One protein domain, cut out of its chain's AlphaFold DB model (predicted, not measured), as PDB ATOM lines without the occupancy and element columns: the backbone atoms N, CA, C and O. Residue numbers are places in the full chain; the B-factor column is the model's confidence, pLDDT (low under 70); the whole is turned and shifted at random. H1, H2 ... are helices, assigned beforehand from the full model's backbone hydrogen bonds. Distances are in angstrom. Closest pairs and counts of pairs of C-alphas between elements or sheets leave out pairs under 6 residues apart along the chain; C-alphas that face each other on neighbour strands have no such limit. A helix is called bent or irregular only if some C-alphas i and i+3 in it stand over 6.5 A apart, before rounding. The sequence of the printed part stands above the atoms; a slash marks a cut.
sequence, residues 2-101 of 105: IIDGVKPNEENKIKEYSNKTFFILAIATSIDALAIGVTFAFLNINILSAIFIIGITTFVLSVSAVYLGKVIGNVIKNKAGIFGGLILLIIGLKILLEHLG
ATOM      1  N   ILE A   2      15.991  -1.450  -4.527       81.38
ATOM      2  CA  ILE A   2      14.674  -0.870  -4.884       81.38
ATOM      3  C   ILE A   2      13.733  -0.824  -3.672       81.38
ATOM      4  O   ILE A   2      13.199   0.230  -3.353       81.38
ATOM      5  N   ILE A   3      13.587  -1.945  -2.956       79.19
ATOM      6  CA  ILE A   3      12.720  -2.049  -1.766       79.19
ATOM      7  C   ILE A   3      13.143  -1.045  -0.681       79.19
ATOM      8  O   ILE A   3      12.297  -0.380  -0.091       79.19
ATOM      9  N   ASP A   4      14.454  -0.884  -0.468       76.12
ATOM     10  CA  ASP A   4      15.001   0.081   0.495       76.12
ATOM     11  C   ASP A   4      14.763   1.538   0.080       76.12
ATOM     12  O   ASP A   4      14.631   2.393   0.945       76.12
ATOM     13  N   GLY A   5      14.709   1.828  -1.226       73.69
ATOM     14  CA  GLY A   5      14.449   3.174  -1.747       73.69
ATOM     15  C   GLY A   5      12.966   3.557  -1.805       73.69
ATOM     16  O   GLY A   5      12.652   4.739  -1.885       73.69
ATOM     17  N   VAL A   6      12.052   2.579  -1.773       76.94
ATOM     18  CA  VAL A   6      10.592   2.808  -1.782       76.94
ATOM     19  C   VAL A   6      10.024   2.963  -0.366       76.94
ATOM     20  O   VAL A   6       8.978   3.590  -0.196       76.94
ATOM     21  N   LYS A   7      10.697   2.435   0.667       76.62
ATOM     22  CA  LYS A   7      10.263   2.632   2.058       76.62
ATOM     23  C   LYS A   7      10.339   4.121   2.443       76.62
ATOM     24  O   LYS A   7      11.403   4.719   2.298       76.62
ATOM     25  N   PRO A   8       9.242   4.729   2.943       55.53
ATOM     26  CA  PRO A   8       9.273   6.100   3.438       55.53
ATOM     27  C   PRO A   8      10.233   6.185   4.631       55.53
ATOM     28  O   PRO A   8      10.245   5.288   5.468       55.53
ATOM     29  N   ASN A   9      11.059   7.239   4.658       55.81
ATOM     30  CA  ASN A   9      12.131   7.472   5.631       55.81
ATOM     31  C   ASN A   9      11.675   7.231   7.083       55.81
ATOM     32  O   ASN A   9      11.142   8.137   7.723       55.81
ATOM     33  N   GLU A  10      11.975   6.052   7.627       48.06
ATOM     34  CA  GLU A  10      12.287   5.948   9.047       48.06
ATOM     35  C   GLU A  10      13.606   6.699   9.264       48.06
ATOM     36  O   GLU A  10      14.572   6.517   8.524       48.06
ATOM     37  N   GLU A  11      13.559   7.621  10.218       41.53
ATOM     38  CA  GLU A  11      14.545   8.624  10.609       41.53
ATOM     39  C   GLU A  11      16.012   8.339  10.258       41.53
ATOM     40  O   GLU A  11      16.533   7.237  10.425       41.53
ATOM     41  N   ASN A  12      16.696   9.420   9.858       43.84
ATOM     42  CA  ASN A  12      18.145   9.567   9.717       43.84
ATOM     43  C   ASN A  12      18.922   8.993  10.920       43.84
ATOM     44  O   ASN A  12      19.468   9.731  11.737       43.84
ATOM     45  N   LYS A  13      19.095   7.677  10.989       38.19
ATOM     46  CA  LYS A  13      20.320   7.119  11.535       38.19
ATOM     47  C   LYS A  13      21.319   7.180  10.401       38.19
ATOM     48  O   LYS A  13      21.171   6.487   9.395       38.19
ATOM     49  N   ILE A  14      22.334   8.028  10.560       45.19
ATOM     50  CA  ILE A  14      23.613   7.808   9.894       45.19
ATOM     51  C   ILE A  14      23.940   6.347  10.201       45.19
ATOM     52  O   ILE A  14      24.254   6.014  11.342       45.19
ATOM     53  N   LYS A  15      23.722   5.443   9.237       53.97
ATOM     54  CA  LYS A  15      24.157   4.061   9.378       53.97
ATOM     55  C   LYS A  15      25.666   4.179   9.439       53.97
ATOM     56  O   LYS A  15      26.293   4.430   8.414       53.97
ATOM     57  N   GLU A  16      26.228   4.103  10.643       55.09
ATOM     58  CA  GLU A  16      27.657   3.900  10.811       55.09
ATOM     59  C   GLU A  16      27.998   2.680   9.966       55.09
ATOM     60  O   GLU A  16      27.571   1.557  10.250       55.09
ATOM     61  N   TYR A  17      28.674   2.926   8.847       66.94
ATOM     62  CA  TYR A  17      29.152   1.866   7.989       66.94
ATOM     63  C   TYR A  17      30.228   1.134   8.782       66.94
ATOM     64  O   TYR A  17      31.376   1.560   8.853       66.94
ATOM     65  N   SER A  18      29.819   0.060   9.451       80.69
ATOM     66  CA  SER A  18      30.719  -0.782  10.222       80.69
ATOM     67  C   SER A  18      31.722  -1.448   9.282       80.69
ATOM     68  O   SER A  18      31.385  -1.801   8.149       80.69
ATOM     69  N   ASN A  19      32.930  -1.722   9.774       85.88
ATOM     70  CA  ASN A  19      33.935  -2.505   9.049       85.88
ATOM     71  C   ASN A  19      33.366  -3.844   8.545       85.88
ATOM     72  O   ASN A  19      33.751  -4.314   7.477       85.88
ATOM     73  N   LYS A  20      32.385  -4.423   9.257       87.31
ATOM     74  CA  LYS A  20      31.644  -5.605   8.793       87.31
ATOM     75  C   LYS A  20      30.905  -5.346   7.478       87.31
ATOM     76  O   LYS A  20      30.979  -6.166   6.573       87.31
ATOM     77  N   THR A  21      30.224  -4.212   7.336       86.31
ATOM     78  CA  THR A  21      29.492  -3.857   6.110       86.31
ATOM     79  C   THR A  21      30.435  -3.720   4.919       86.31
ATOM     80  O   THR A  21      30.143  -4.266   3.858       86.31
ATOM     81  N   PHE A  22      31.582  -3.059   5.095       85.50
ATOM     82  CA  PHE A  22      32.595  -2.968   4.041       85.50
ATOM     83  C   PHE A  22      33.201  -4.327   3.694       85.50
ATOM     84  O   PHE A  22      33.426  -4.598   2.520       85.50
ATOM     85  N   PHE A  23      33.407  -5.202   4.679       91.88
ATOM     86  CA  PHE A  23      33.910  -6.554   4.439       91.88
ATOM     87  C   PHE A  23      32.928  -7.399   3.609       91.88
ATOM     88  O   PHE A  23      33.324  -8.000   2.613       91.88
ATOM     89  N   ILE A  24      31.635  -7.386   3.959       90.94
ATOM     90  CA  ILE A  24      30.591  -8.047   3.160       90.94
ATOM     91  C   ILE A  24      30.513  -7.451   1.749       90.94
ATOM     92  O   ILE A  24      30.426  -8.205   0.782       90.94
ATOM     93  N   LEU A  25      30.567  -6.121   1.615       88.44
ATOM     94  CA  LEU A  25      30.537  -5.464   0.306       88.44
ATOM     95  C   LEU A  25      31.747  -5.866  -0.546       88.44
ATOM     96  O   LEU A  25      31.578  -6.208  -1.708       88.44
ATOM     97  N   ALA A  26      32.945  -5.894   0.041       89.75
ATOM     98  CA  ALA A  26      34.164  -6.303  -0.648       89.75
ATOM     99  C   ALA A  26      34.081  -7.751  -1.150       89.75
ATOM    100  O   ALA A  26      34.463  -8.021  -2.288       89.75
ATOM    101  N   ILE A  27      33.535  -8.672  -0.345       94.38
ATOM    102  CA  ILE A  27      33.289 -10.057  -0.776       94.38
ATOM    103  C   ILE A  27      32.281 -10.088  -1.930       94.38
ATOM    104  O   ILE A  27      32.556 -10.709  -2.955       94.38
ATOM    105  N   ALA A  28      31.146  -9.396  -1.796       91.19
ATOM    106  CA  ALA A  28      30.111  -9.364  -2.830       91.19
ATOM    107  C   ALA A  28      30.648  -8.823  -4.168       91.19
ATOM    108  O   ALA A  28      30.439  -9.440  -5.210       91.19
ATOM    109  N   THR A  29      31.402  -7.721  -4.141       90.06
ATOM    110  CA  THR A  29      32.031  -7.131  -5.332       90.06
ATOM    111  C   THR A  29      33.150  -8.011  -5.904       90.06
ATOM    112  O   THR A  29      33.344  -8.042  -7.116       90.06
ATOM    113  N   SER A  30      33.867  -8.772  -5.070       92.44
ATOM    114  CA  SER A  30      34.905  -9.702  -5.546       92.44
ATOM    115  C   SER A  30      34.314 -10.887  -6.314       92.44
ATOM    116  O   SER A  30      34.886 -11.302  -7.321       92.44
ATOM    117  N   ILE A  31      33.165 -11.420  -5.876       93.12
ATOM    118  CA  ILE A  31      32.455 -12.498  -6.589       93.12
ATOM    119  C   ILE A  31      31.956 -12.002  -7.955       93.12
ATOM    120  O   ILE A  31      32.061 -12.725  -8.943       93.12
ATOM    121  N   ASP A  32      31.471 -10.762  -8.023       89.56
ATOM    122  CA  ASP A  32      31.043 -10.130  -9.278       89.56
ATOM    123  C   ASP A  32      32.215  -9.983 -10.272       89.56
ATOM    124  O   ASP A  32      32.124 -10.396 -11.429       89.56
ATOM    125  N   ALA A  33      33.379  -9.518  -9.803       87.69
ATOM    126  CA  ALA A  33      34.590  -9.432 -10.624       87.69
ATOM    127  C   ALA A  33      35.131 -10.813 -11.059       87.69
ATOM    128  O   ALA A  33      35.656 -10.953 -12.168       87.69
ATOM    129  N   LEU A  34      34.988 -11.844 -10.214       90.12
ATOM    130  CA  LEU A  34      35.405 -13.215 -10.523       90.12
ATOM    131  C   LEU A  34      34.649 -13.784 -11.729       90.12
ATOM    132  O   LEU A  34      35.268 -14.437 -12.568       90.12
ATOM    133  N   ALA A  35      33.342 -13.523 -11.838       88.88
ATOM    134  CA  ALA A  35      32.527 -14.012 -12.950       88.88
ATOM    135  C   ALA A  35      33.090 -13.554 -14.308       88.88
ATOM    136  O   ALA A  35      33.318 -14.375 -15.195       88.88
ATOM    137  N   ILE A  36      33.417 -12.264 -14.432       87.31
ATOM    138  CA  ILE A  36      34.032 -11.689 -15.641       87.31
ATOM    139  C   ILE A  36      35.450 -12.237 -15.858       87.31
ATOM    140  O   ILE A  36      35.834 -12.540 -16.989       87.31
ATOM    141  N   GLY A  37      36.227 -12.408 -14.782       88.12
ATOM    142  CA  GLY A  37      37.576 -12.974 -14.852       88.12
ATOM    143  C   GLY A  37      37.602 -14.391 -15.435       88.12
ATOM    144  O   GLY A  37      38.421 -14.686 -16.308       88.12
ATOM    145  N   VAL A  38      36.669 -15.248 -15.014       88.50
ATOM    146  CA  VAL A  38      36.508 -16.602 -15.564       88.50
ATOM    147  C   VAL A  38      36.102 -16.543 -17.040       88.50
ATOM    148  O   VAL A  38      36.693 -17.248 -17.858       88.50
ATOM    149  N   THR A  39      35.168 -15.665 -17.417       87.62
ATOM    150  CA  THR A  39      34.779 -15.471 -18.824       87.62
ATOM    151  C   THR A  39      35.973 -15.087 -19.707       87.62
ATOM    152  O   THR A  39      36.140 -15.650 -20.788       87.62
ATOM    153  N   PHE A  40      36.849 -14.186 -19.257       87.50
ATOM    154  CA  PHE A  40      38.039 -13.794 -20.025       87.50
ATOM    155  C   PHE A  40      39.082 -14.903 -20.163       87.50
ATOM    156  O   PHE A  40      39.721 -14.991 -21.214       87.50
ATOM    157  N   ALA A  41      39.218 -15.771 -19.156       84.31
ATOM    158  CA  ALA A  41      40.087 -16.941 -19.248       84.31
ATOM    159  C   ALA A  41      39.637 -17.896 -20.370       84.31
ATOM    160  O   ALA A  41      40.475 -18.427 -21.098       84.31
ATOM    161  N   PHE A  42      38.324 -18.055 -20.572       84.81
ATOM    162  CA  PHE A  42      37.783 -18.847 -21.683       84.81
ATOM    163  C   PHE A  42      37.925 -18.159 -23.047       84.81
ATOM    164  O   PHE A  42      38.107 -18.835 -24.058       84.81
ATOM    165  N   LEU A  43      37.897 -16.824 -23.088       83.19
ATOM    166  CA  LEU A  43      38.005 -16.048 -24.328       83.19
ATOM    167  C   LEU A  43      39.452 -15.866 -24.842       83.19
ATOM    168  O   LEU A  43      39.640 -15.208 -25.862       83.19
ATOM    169  N   ASN A  44      40.473 -16.438 -24.182       75.00
ATOM    170  CA  ASN A  44      41.898 -16.329 -24.565       75.00
ATOM    171  C   ASN A  44      42.388 -14.877 -24.780       75.00
ATOM    172  O   ASN A  44      43.297 -14.603 -25.563       75.00
ATOM    173  N   ILE A  45      41.786 -13.922 -24.070       80.50
ATOM    174  CA  ILE A  45      42.146 -12.503 -24.151       80.50
ATOM    175  C   ILE A  45      43.355 -12.255 -23.245       80.50
ATOM    176  O   ILE A  45      43.510 -12.894 -22.205       80.50
ATOM    177  N   ASN A  46      44.219 -11.303 -23.605       86.69
ATOM    178  CA  ASN A  46      45.363 -10.938 -22.777       86.69
ATOM    179  C   ASN A  46      44.903 -10.310 -21.443       86.69
ATOM    180  O   ASN A  46      44.560  -9.125 -21.374       86.69
ATOM    181  N   ILE A  47      44.903 -11.128 -20.388       86.00
ATOM    182  CA  ILE A  47      44.387 -10.808 -19.049       86.00
ATOM    183  C   ILE A  47      45.060  -9.557 -18.469       86.00
ATOM    184  O   ILE A  47      44.387  -8.715 -17.877       86.00
ATOM    185  N   LEU A  48      46.369  -9.393 -18.685       87.00
ATOM    186  CA  LEU A  48      47.131  -8.242 -18.191       87.00
ATOM    187  C   LEU A  48      46.598  -6.916 -18.749       87.00
ATOM    188  O   LEU A  48      46.412  -5.961 -17.997       87.00
ATOM    189  N   SER A  49      46.303  -6.875 -20.050       89.12
ATOM    190  CA  SER A  49      45.738  -5.686 -20.697       89.12
ATOM    191  C   SER A  49      44.315  -5.405 -20.204       89.12
ATOM    192  O   SER A  49      43.986  -4.274 -19.842       89.12
ATOM    193  N   ALA A  50      43.485  -6.449 -20.101       88.81
ATOM    194  CA  ALA A  50      42.104  -6.326 -19.641       88.81
ATOM    195  C   ALA A  50      42.011  -5.783 -18.204       88.81
ATOM    196  O   ALA A  50      41.259  -4.841 -17.949       88.81
ATOM    197  N   ILE A  51      42.813  -6.321 -17.277       89.25
ATOM    198  CA  ILE A  51      42.848  -5.860 -15.880       89.25
ATOM    199  C   ILE A  51      43.306  -4.404 -15.802       89.25
ATOM    200  O   ILE A  51      42.735  -3.631 -15.036       89.25
ATOM    201  N   PHE A  52      44.299  -4.003 -16.601       91.81
ATOM    202  CA  PHE A  52      44.793  -2.627 -16.594       91.81
ATOM    203  C   PHE A  52      43.715  -1.634 -17.051       91.81
ATOM    204  O   PHE A  52      43.487  -0.613 -16.398       91.81
ATOM    205  N   ILE A  53      42.988  -1.967 -18.122       91.88
ATOM    206  CA  ILE A  53      41.892  -1.142 -18.647       91.88
ATOM    207  C   ILE A  53      40.748  -1.050 -17.633       91.88
ATOM    208  O   ILE A  53      40.295   0.058 -17.330       91.88
ATOM    209  N   ILE A  54      40.303  -2.185 -17.083       90.56
ATOM    210  CA  ILE A  54      39.210  -2.235 -16.095       90.56
ATOM    211  C   ILE A  54      39.609  -1.489 -14.821       90.56
ATOM    212  O   ILE A  54      38.816  -0.718 -14.284       90.56
ATOM    213  N   GLY A  55      40.842  -1.678 -14.352       90.94
ATOM    214  CA  GLY A  55      41.365  -1.017 -13.163       90.94
ATOM    215  C   GLY A  55      41.380   0.501 -13.317       90.94
ATOM    216  O   GLY A  55      40.826   1.204 -12.473       90.94
ATOM    217  N   ILE A  56      41.934   1.013 -14.421       95.75
ATOM    218  CA  ILE A  56      41.972   2.458 -14.691       95.75
ATOM    219  C   ILE A  56      40.562   3.032 -14.837       95.75
ATOM    220  O   ILE A  56      40.250   4.046 -14.211       95.75
ATOM    221  N   THR A  57      39.696   2.400 -15.634       95.19
ATOM    222  CA  THR A  57      38.326   2.904 -15.832       95.19
ATOM    223  C   THR A  57      37.532   2.897 -14.529       95.19
ATOM    224  O   THR A  57      36.906   3.905 -14.203       95.19
ATOM    225  N   THR A  58      37.617   1.823 -13.740       91.62
ATOM    226  CA  THR A  58      36.949   1.718 -12.430       91.62
ATOM    227  C   THR A  58      37.485   2.747 -11.443       91.62
ATOM    228  O   THR A  58      36.705   3.362 -10.716       91.62
ATOM    229  N   PHE A  59      38.799   2.981 -11.428       93.94
ATOM    230  CA  PHE A  59      39.424   3.979 -10.562       93.94
ATOM    231  C   PHE A  59      38.941   5.393 -10.899       93.94
ATOM    232  O   PHE A  59      38.451   6.103 -10.020       93.94
ATOM    233  N   VAL A  60      38.995   5.779 -12.177       96.31
ATOM    234  CA  VAL A  60      38.531   7.095 -12.645       96.31
ATOM    235  C   VAL A  60      37.040   7.289 -12.359       96.31
ATOM    236  O   VAL A  60      36.647   8.337 -11.835       96.31
ATOM    237  N   LEU A  61      36.212   6.277 -12.641       94.31
ATOM    238  CA  LEU A  61      34.777   6.298 -12.340       94.31
ATOM    239  C   LEU A  61      34.509   6.427 -10.842       94.31
ATOM    240  O   LEU A  61      33.686   7.251 -10.455       94.31
ATOM    241  N   SER A  62      35.209   5.669  -9.996       91.56
ATOM    242  CA  SER A  62      35.009   5.691  -8.540       91.56
ATOM    243  C   SER A  62      35.389   7.038  -7.940       91.56
ATOM    244  O   SER A  62      34.616   7.607  -7.169       91.56
ATOM    245  N   VAL A  63      36.539   7.592  -8.334       94.12
ATOM    246  CA  VAL A  63      36.965   8.929  -7.901       94.12
ATOM    247  C   VAL A  63      35.924   9.968  -8.325       94.12
ATOM    248  O   VAL A  63      35.427  10.723  -7.488       94.12
ATOM    249  N   SER A  64      35.520   9.958  -9.596       93.00
ATOM    250  CA  SER A  64      34.508  10.884 -10.123       93.00
ATOM    251  C   SER A  64      33.164  10.740  -9.403       93.00
ATOM    252  O   SER A  64      32.556  11.741  -9.026       93.00
ATOM    253  N   ALA A  65      32.721   9.508  -9.147       88.62
ATOM    254  CA  ALA A  65      31.476   9.213  -8.449       88.62
ATOM    255  C   ALA A  65      31.487   9.711  -6.998       88.62
ATOM    256  O   ALA A  65      30.466  10.212  -6.531       88.62
ATOM    257  N   VAL A  66      32.623   9.643  -6.295       89.19
ATOM    258  CA  VAL A  66      32.758  10.201  -4.938       89.19
ATOM    259  C   VAL A  66      32.636  11.729  -4.959       89.19
ATOM    260  O   VAL A  66      31.893  12.294  -4.151       89.19
ATOM    261  N   TYR A  67      33.301  12.405  -5.902       89.69
ATOM    262  CA  TYR A  67      33.195  13.863  -6.042       89.69
ATOM    263  C   TYR A  67      31.773  14.306  -6.415       89.69
ATOM    264  O   TYR A  67      31.207  15.177  -5.749       89.69
ATOM    265  N   LEU A  68      31.159  13.675  -7.420       87.50
ATOM    266  CA  LEU A  68      29.770  13.951  -7.808       87.50
ATOM    267  C   LEU A  68      28.795  13.603  -6.677       87.50
ATOM    268  O   LEU A  68      27.853  14.350  -6.422       87.50
ATOM    269  N   GLY A  69      29.038  12.514  -5.950       84.19
ATOM    270  CA  GLY A  69      28.237  12.107  -4.799       84.19
ATOM    271  C   GLY A  69      28.254  13.144  -3.677       84.19
ATOM    272  O   GLY A  69      27.220  13.385  -3.055       84.19
ATOM    273  N   LYS A  70      29.384  13.827  -3.459       82.75
ATOM    274  CA  LYS A  70      29.480  14.925  -2.487       82.75
ATOM    275  C   LYS A  70      28.664  16.155  -2.905       82.75
ATOM    276  O   LYS A  70      28.064  16.792  -2.046       82.75
ATOM    277  N   VAL A  71      28.623  16.477  -4.201       82.69
ATOM    278  CA  VAL A  71      27.925  17.667  -4.730       82.69
ATOM    279  C   VAL A  71      26.417  17.436  -4.873       82.69
ATOM    280  O   VAL A  71      25.621  18.287  -4.488       82.69
ATOM    281  N   ILE A  72      26.010  16.280  -5.401       81.94
ATOM    282  CA  ILE A  72      24.618  16.000  -5.800       81.94
ATOM    283  C   ILE A  72      23.912  15.051  -4.807       81.94
ATOM    284  O   ILE A  72      22.715  14.772  -4.919       81.94
ATOM    285  N   GLY A  73      24.628  14.576  -3.782       71.81
ATOM    286  CA  GLY A  73      24.148  13.572  -2.830       71.81
ATOM    287  C   GLY A  73      22.884  13.967  -2.072       71.81
ATOM    288  O   GLY A  73      22.076  13.097  -1.755       71.81
ATOM    289  N   ASN A  74      22.649  15.261  -1.832       68.25
ATOM    290  CA  ASN A  74      21.455  15.705  -1.108       68.25
ATOM    291  C   ASN A  74      20.168  15.603  -1.948       68.25
ATOM    292  O   ASN A  74      19.100  15.355  -1.398       68.25
ATOM    293  N   VAL A  75      20.267  15.733  -3.276       68.06
ATOM    294  CA  VAL A  75      19.119  15.660  -4.201       68.06
ATOM    295  C   VAL A  75      18.829  14.216  -4.617       68.06
ATOM    296  O   VAL A  75      17.673  13.824  -4.769       68.06
ATOM    297  N   ILE A  76      19.873  13.397  -4.782       71.75
ATOM    298  CA  ILE A  76      19.745  12.032  -5.318       71.75
ATOM    299  C   ILE A  76      19.560  10.997  -4.194       71.75
ATOM    300  O   ILE A  76      19.133   9.883  -4.474       71.75
ATOM    301  N   LYS A  77      19.777  11.342  -2.915       66.62
ATOM    302  CA  LYS A  77      19.723  10.413  -1.763       66.62
ATOM    303  C   LYS A  77      18.556   9.415  -1.789       66.62
ATOM    304  O   LYS A  77      18.784   8.225  -1.607       66.62
ATOM    305  N   ASN A  78      17.336   9.877  -2.078       67.19
ATOM    306  CA  ASN A  78      16.151   9.009  -2.105       67.19
ATOM    307  C   ASN A  78      15.962   8.251  -3.437       67.19
ATOM    308  O   ASN A  78      15.337   7.198  -3.479       67.19
ATOM    309  N   LYS A  79      16.506   8.766  -4.548       75.88
ATOM    310  CA  LYS A  79      16.327   8.189  -5.896       75.88
ATOM    311  C   LYS A  79      17.499   7.308  -6.350       75.88
ATOM    312  O   LYS A  79      17.302   6.452  -7.208       75.88
ATOM    313  N   ALA A  80      18.686   7.464  -5.758       79.62
ATOM    314  CA  ALA A  80      19.904   6.726  -6.108       79.62
ATOM    315  C   ALA A  80      19.718   5.209  -5.980       79.62
ATOM    316  O   ALA A  80      20.058   4.460  -6.895       79.62
ATOM    317  N   GLY A  81      19.146   4.757  -4.857       80.56
ATOM    318  CA  GLY A  81      18.946   3.332  -4.579       80.56
ATOM    319  C   GLY A  81      17.956   2.665  -5.538       80.56
ATOM    320  O   GLY A  81      18.176   1.530  -5.956       80.56
ATOM    321  N   ILE A  82      16.902   3.386  -5.932       85.62
ATOM    322  CA  ILE A  82      15.914   2.902  -6.904       85.62
ATOM    323  C   ILE A  82      16.546   2.824  -8.296       85.62
ATOM    324  O   ILE A  82      16.414   1.803  -8.963       85.62
ATOM    325  N   PHE A  83      17.266   3.869  -8.714       87.50
ATOM    326  CA  PHE A  83      17.881   3.929 -10.040       87.50
ATOM    327  C   PHE A  83      18.932   2.830 -10.242       87.50
ATOM    328  O   PHE A  83      18.880   2.104 -11.232       87.50
ATOM    329  N   GLY A  84      19.830   2.639  -9.268       86.81
ATOM    330  CA  GLY A  84      20.820   1.557  -9.315       86.81
ATOM    331  C   GLY A  84      20.175   0.169  -9.313       86.81
ATOM    332  O   GLY A  84      20.567  -0.702 -10.086       86.81
ATOM    333  N   GLY A  85      19.130  -0.023  -8.501       88.62
ATOM    334  CA  GLY A  85      18.374  -1.274  -8.487       88.62
ATOM    335  C   GLY A  85      17.655  -1.563  -9.809       88.62
ATOM    336  O   GLY A  85      17.626  -2.713 -10.240       88.62
ATOM    337  N   LEU A  86      17.115  -0.539 -10.472       92.56
ATOM    338  CA  LEU A  86      16.449  -0.681 -11.768       92.56
ATOM    339  C   LEU A  86      17.439  -1.080 -12.872       92.56
ATOM    340  O   LEU A  86      17.141  -1.976 -13.657       92.56
ATOM    341  N   ILE A  87      18.629  -0.470 -12.899       92.00
ATOM    342  CA  ILE A  87      19.701  -0.840 -13.838       92.00
ATOM    343  C   ILE A  87      20.106  -2.306 -13.645       92.00
ATOM    344  O   ILE A  87      20.166  -3.054 -14.619       92.00
ATOM    345  N   LEU A  88      20.326  -2.737 -12.398       89.56
ATOM    346  CA  LEU A  88      20.669  -4.129 -12.084       89.56
ATOM    347  C   LEU A  88      19.577  -5.109 -12.523       89.56
ATOM    348  O   LEU A  88      19.886  -6.161 -13.080       89.56
ATOM    349  N   LEU A  89      18.307  -4.754 -12.316       92.69
ATOM    350  CA  LEU A  89      17.173  -5.569 -12.749       92.69
ATOM    351  C   LEU A  89      17.160  -5.737 -14.275       92.69
ATOM    352  O   LEU A  89      17.016  -6.857 -14.759       92.69
ATOM    353  N   ILE A  90      17.364  -4.650 -15.027       93.50
ATOM    354  CA  ILE A  90      17.406  -4.676 -16.497       93.50
ATOM    355  C   ILE A  90      18.578  -5.528 -16.999       93.50
ATOM    356  O   ILE A  90      18.381  -6.361 -17.882       93.50
ATOM    357  N   ILE A  91      19.780  -5.359 -16.436       90.94
ATOM    358  CA  ILE A  91      20.964  -6.139 -16.833       90.94
ATOM    359  C   ILE A  91      20.751  -7.629 -16.534       90.94
ATOM    360  O   ILE A  91      20.998  -8.465 -17.402       90.94
ATOM    361  N   GLY A  92      20.236  -7.968 -15.348       89.88
ATOM    362  CA  GLY A  92      19.951  -9.354 -14.973       89.88
ATOM    363  C   GLY A  92      18.898 -10.008 -15.871       89.88
ATOM    364  O   GLY A  92      19.108 -11.117 -16.357       89.88
ATOM    365  N   LEU A  93      17.799  -9.299 -16.156       93.19
ATOM    366  CA  LEU A  93      16.770  -9.746 -17.103       93.19
ATOM    367  C   LEU A  93      17.339  -9.948 -18.505       93.19
ATOM    368  O   LEU A  93      17.036 -10.957 -19.139       93.19
ATOM    369  N   LYS A  94      18.177  -9.019 -18.978       89.81
ATOM    370  CA  LYS A  94      18.826  -9.130 -20.286       89.81
ATOM    371  C   LYS A  94      19.656 -10.410 -20.370       89.81
ATOM    372  O   LYS A  94      19.444 -11.192 -21.287       89.81
ATOM    373  N   ILE A  95      20.538 -10.650 -19.400       88.50
ATOM    374  CA  ILE A  95      21.403 -11.840 -19.377       88.50
ATOM    375  C   ILE A  95      20.566 -13.127 -19.305       88.50
ATOM    376  O   ILE A  95      20.866 -14.088 -20.013       88.50
ATOM    377  N   LEU A  96      19.504 -13.138 -18.489       90.50
ATOM    378  CA  LEU A  96      18.612 -14.290 -18.336       90.50
ATOM    379  C   LEU A  96      17.888 -14.634 -19.645       90.50
ATOM    380  O   LEU A  96      17.876 -15.792 -20.049       90.50
ATOM    381  N   LEU A  97      17.288 -13.641 -20.307       92.00
ATOM    382  CA  LEU A  97      16.539 -13.840 -21.555       92.00
ATOM    383  C   LEU A  97      17.448 -14.196 -22.737       92.00
ATOM    384  O   LEU A  97      17.036 -14.964 -23.608       92.00
ATOM    385  N   GLU A  98      18.671 -13.665 -22.741       88.56
ATOM    386  CA  GLU A  98      19.729 -14.008 -23.695       88.56
ATOM    387  C   GLU A  98      20.133 -15.485 -23.536       88.56
ATOM    388  O   GLU A  98      20.152 -16.229 -24.514       88.56
ATOM    389  N   HIS A  99      20.325 -15.962 -22.300       83.94
ATOM    390  CA  HIS A  99      20.668 -17.366 -22.033       83.94
ATOM    391  C   HIS A  99      19.499 -18.345 -22.207       83.94
ATOM    392  O   HIS A  99      19.726 -19.506 -22.544       83.94
ATOM    393  N   LEU A 100      18.250 -17.908 -22.011       88.62
ATOM    394  CA  LEU A 100      17.061 -18.725 -22.297       88.62
ATOM    395  C   LEU A 100      16.717 -18.788 -23.798       88.62
ATOM    396  O   LEU A 100      15.799 -19.514 -24.175       88.62
ATOM    397  N   GLY A 101      17.416 -18.035 -24.655       82.69
ATOM    398  CA  GLY A 101      17.188 -18.027 -26.104       82.69
ATOM    399  C   GLY A 101      15.898 -17.325 -26.544       82.69
ATOM    400  O   GLY A 101      15.484 -17.474 -27.693       82.69
TER     401      GLY A 101
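This is residues 2 to 101 of the 105 residues of an uncharacterized protein of Clostridium butyricum DORA_1 (UniProt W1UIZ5). The longest helix, H3, forms one side of an open zigzag of three long helices: H2 makes a V with it at one end, and H4 leaves its other end after a tight turn. Short H1 packs on the beginning of H4, and part of the long link from H1 to H2, residues 10 to 18, sticks out. The printed part has 100 residues with four named helices, H1 to H4 in chain order, and no named strand; its class is all helix. It is loose, with a radius of gyration of the C-alphas of 17.1 A, and only just elongated, spanning 51 by 34 by 26 A.

H3, residues 47 to 76, has a kink of 62 degrees near residue 70 and is irregular, with C-alphas 71 and 74 lying 7.7 A apart. H2, residues 19 to 42, is close to H3 but not clearly touching; their closest C-alphas, of Phe 40 and Ile 47, are 7.1 A apart. The two run opposite ways at a steep tilt of 39 degrees. H4, residues 80 to 99, and H3 meet only through their link of 3 residues. H1, residues 2 to 6, touches H4 at residues 80 to 86 alone, the closest C-alphas being those of Ile 2 and Ile 82, 4.5 A apart. H2 and H4 are apart. Every O i to N i+4 pair is within hydrogen-bond range in H1 and H4, against 19 of 20 in H2 and 24 of 26 in H3.

H3 measures 36.3 A from C-alpha 47 at (44.387, -10.808, -19.049) to C-alpha 76 at (19.745, 12.032, -5.318). H2 measures 35.0 A, H4 28.9 A and H1 6.3 A. C-alpha 99, the last of H4, is at (20.668, -17.366, -22.033).

The C-alphas farthest apart, of Glu 11 and Asn 44, are separated by 51.1 A. The printed part has no cut. The link from H1 to H2, 12 residues, is long. Mean pLDDT of the printed part is 82.8, with residues 8 to 17, 74 to 75 and 77 to 78 under 70.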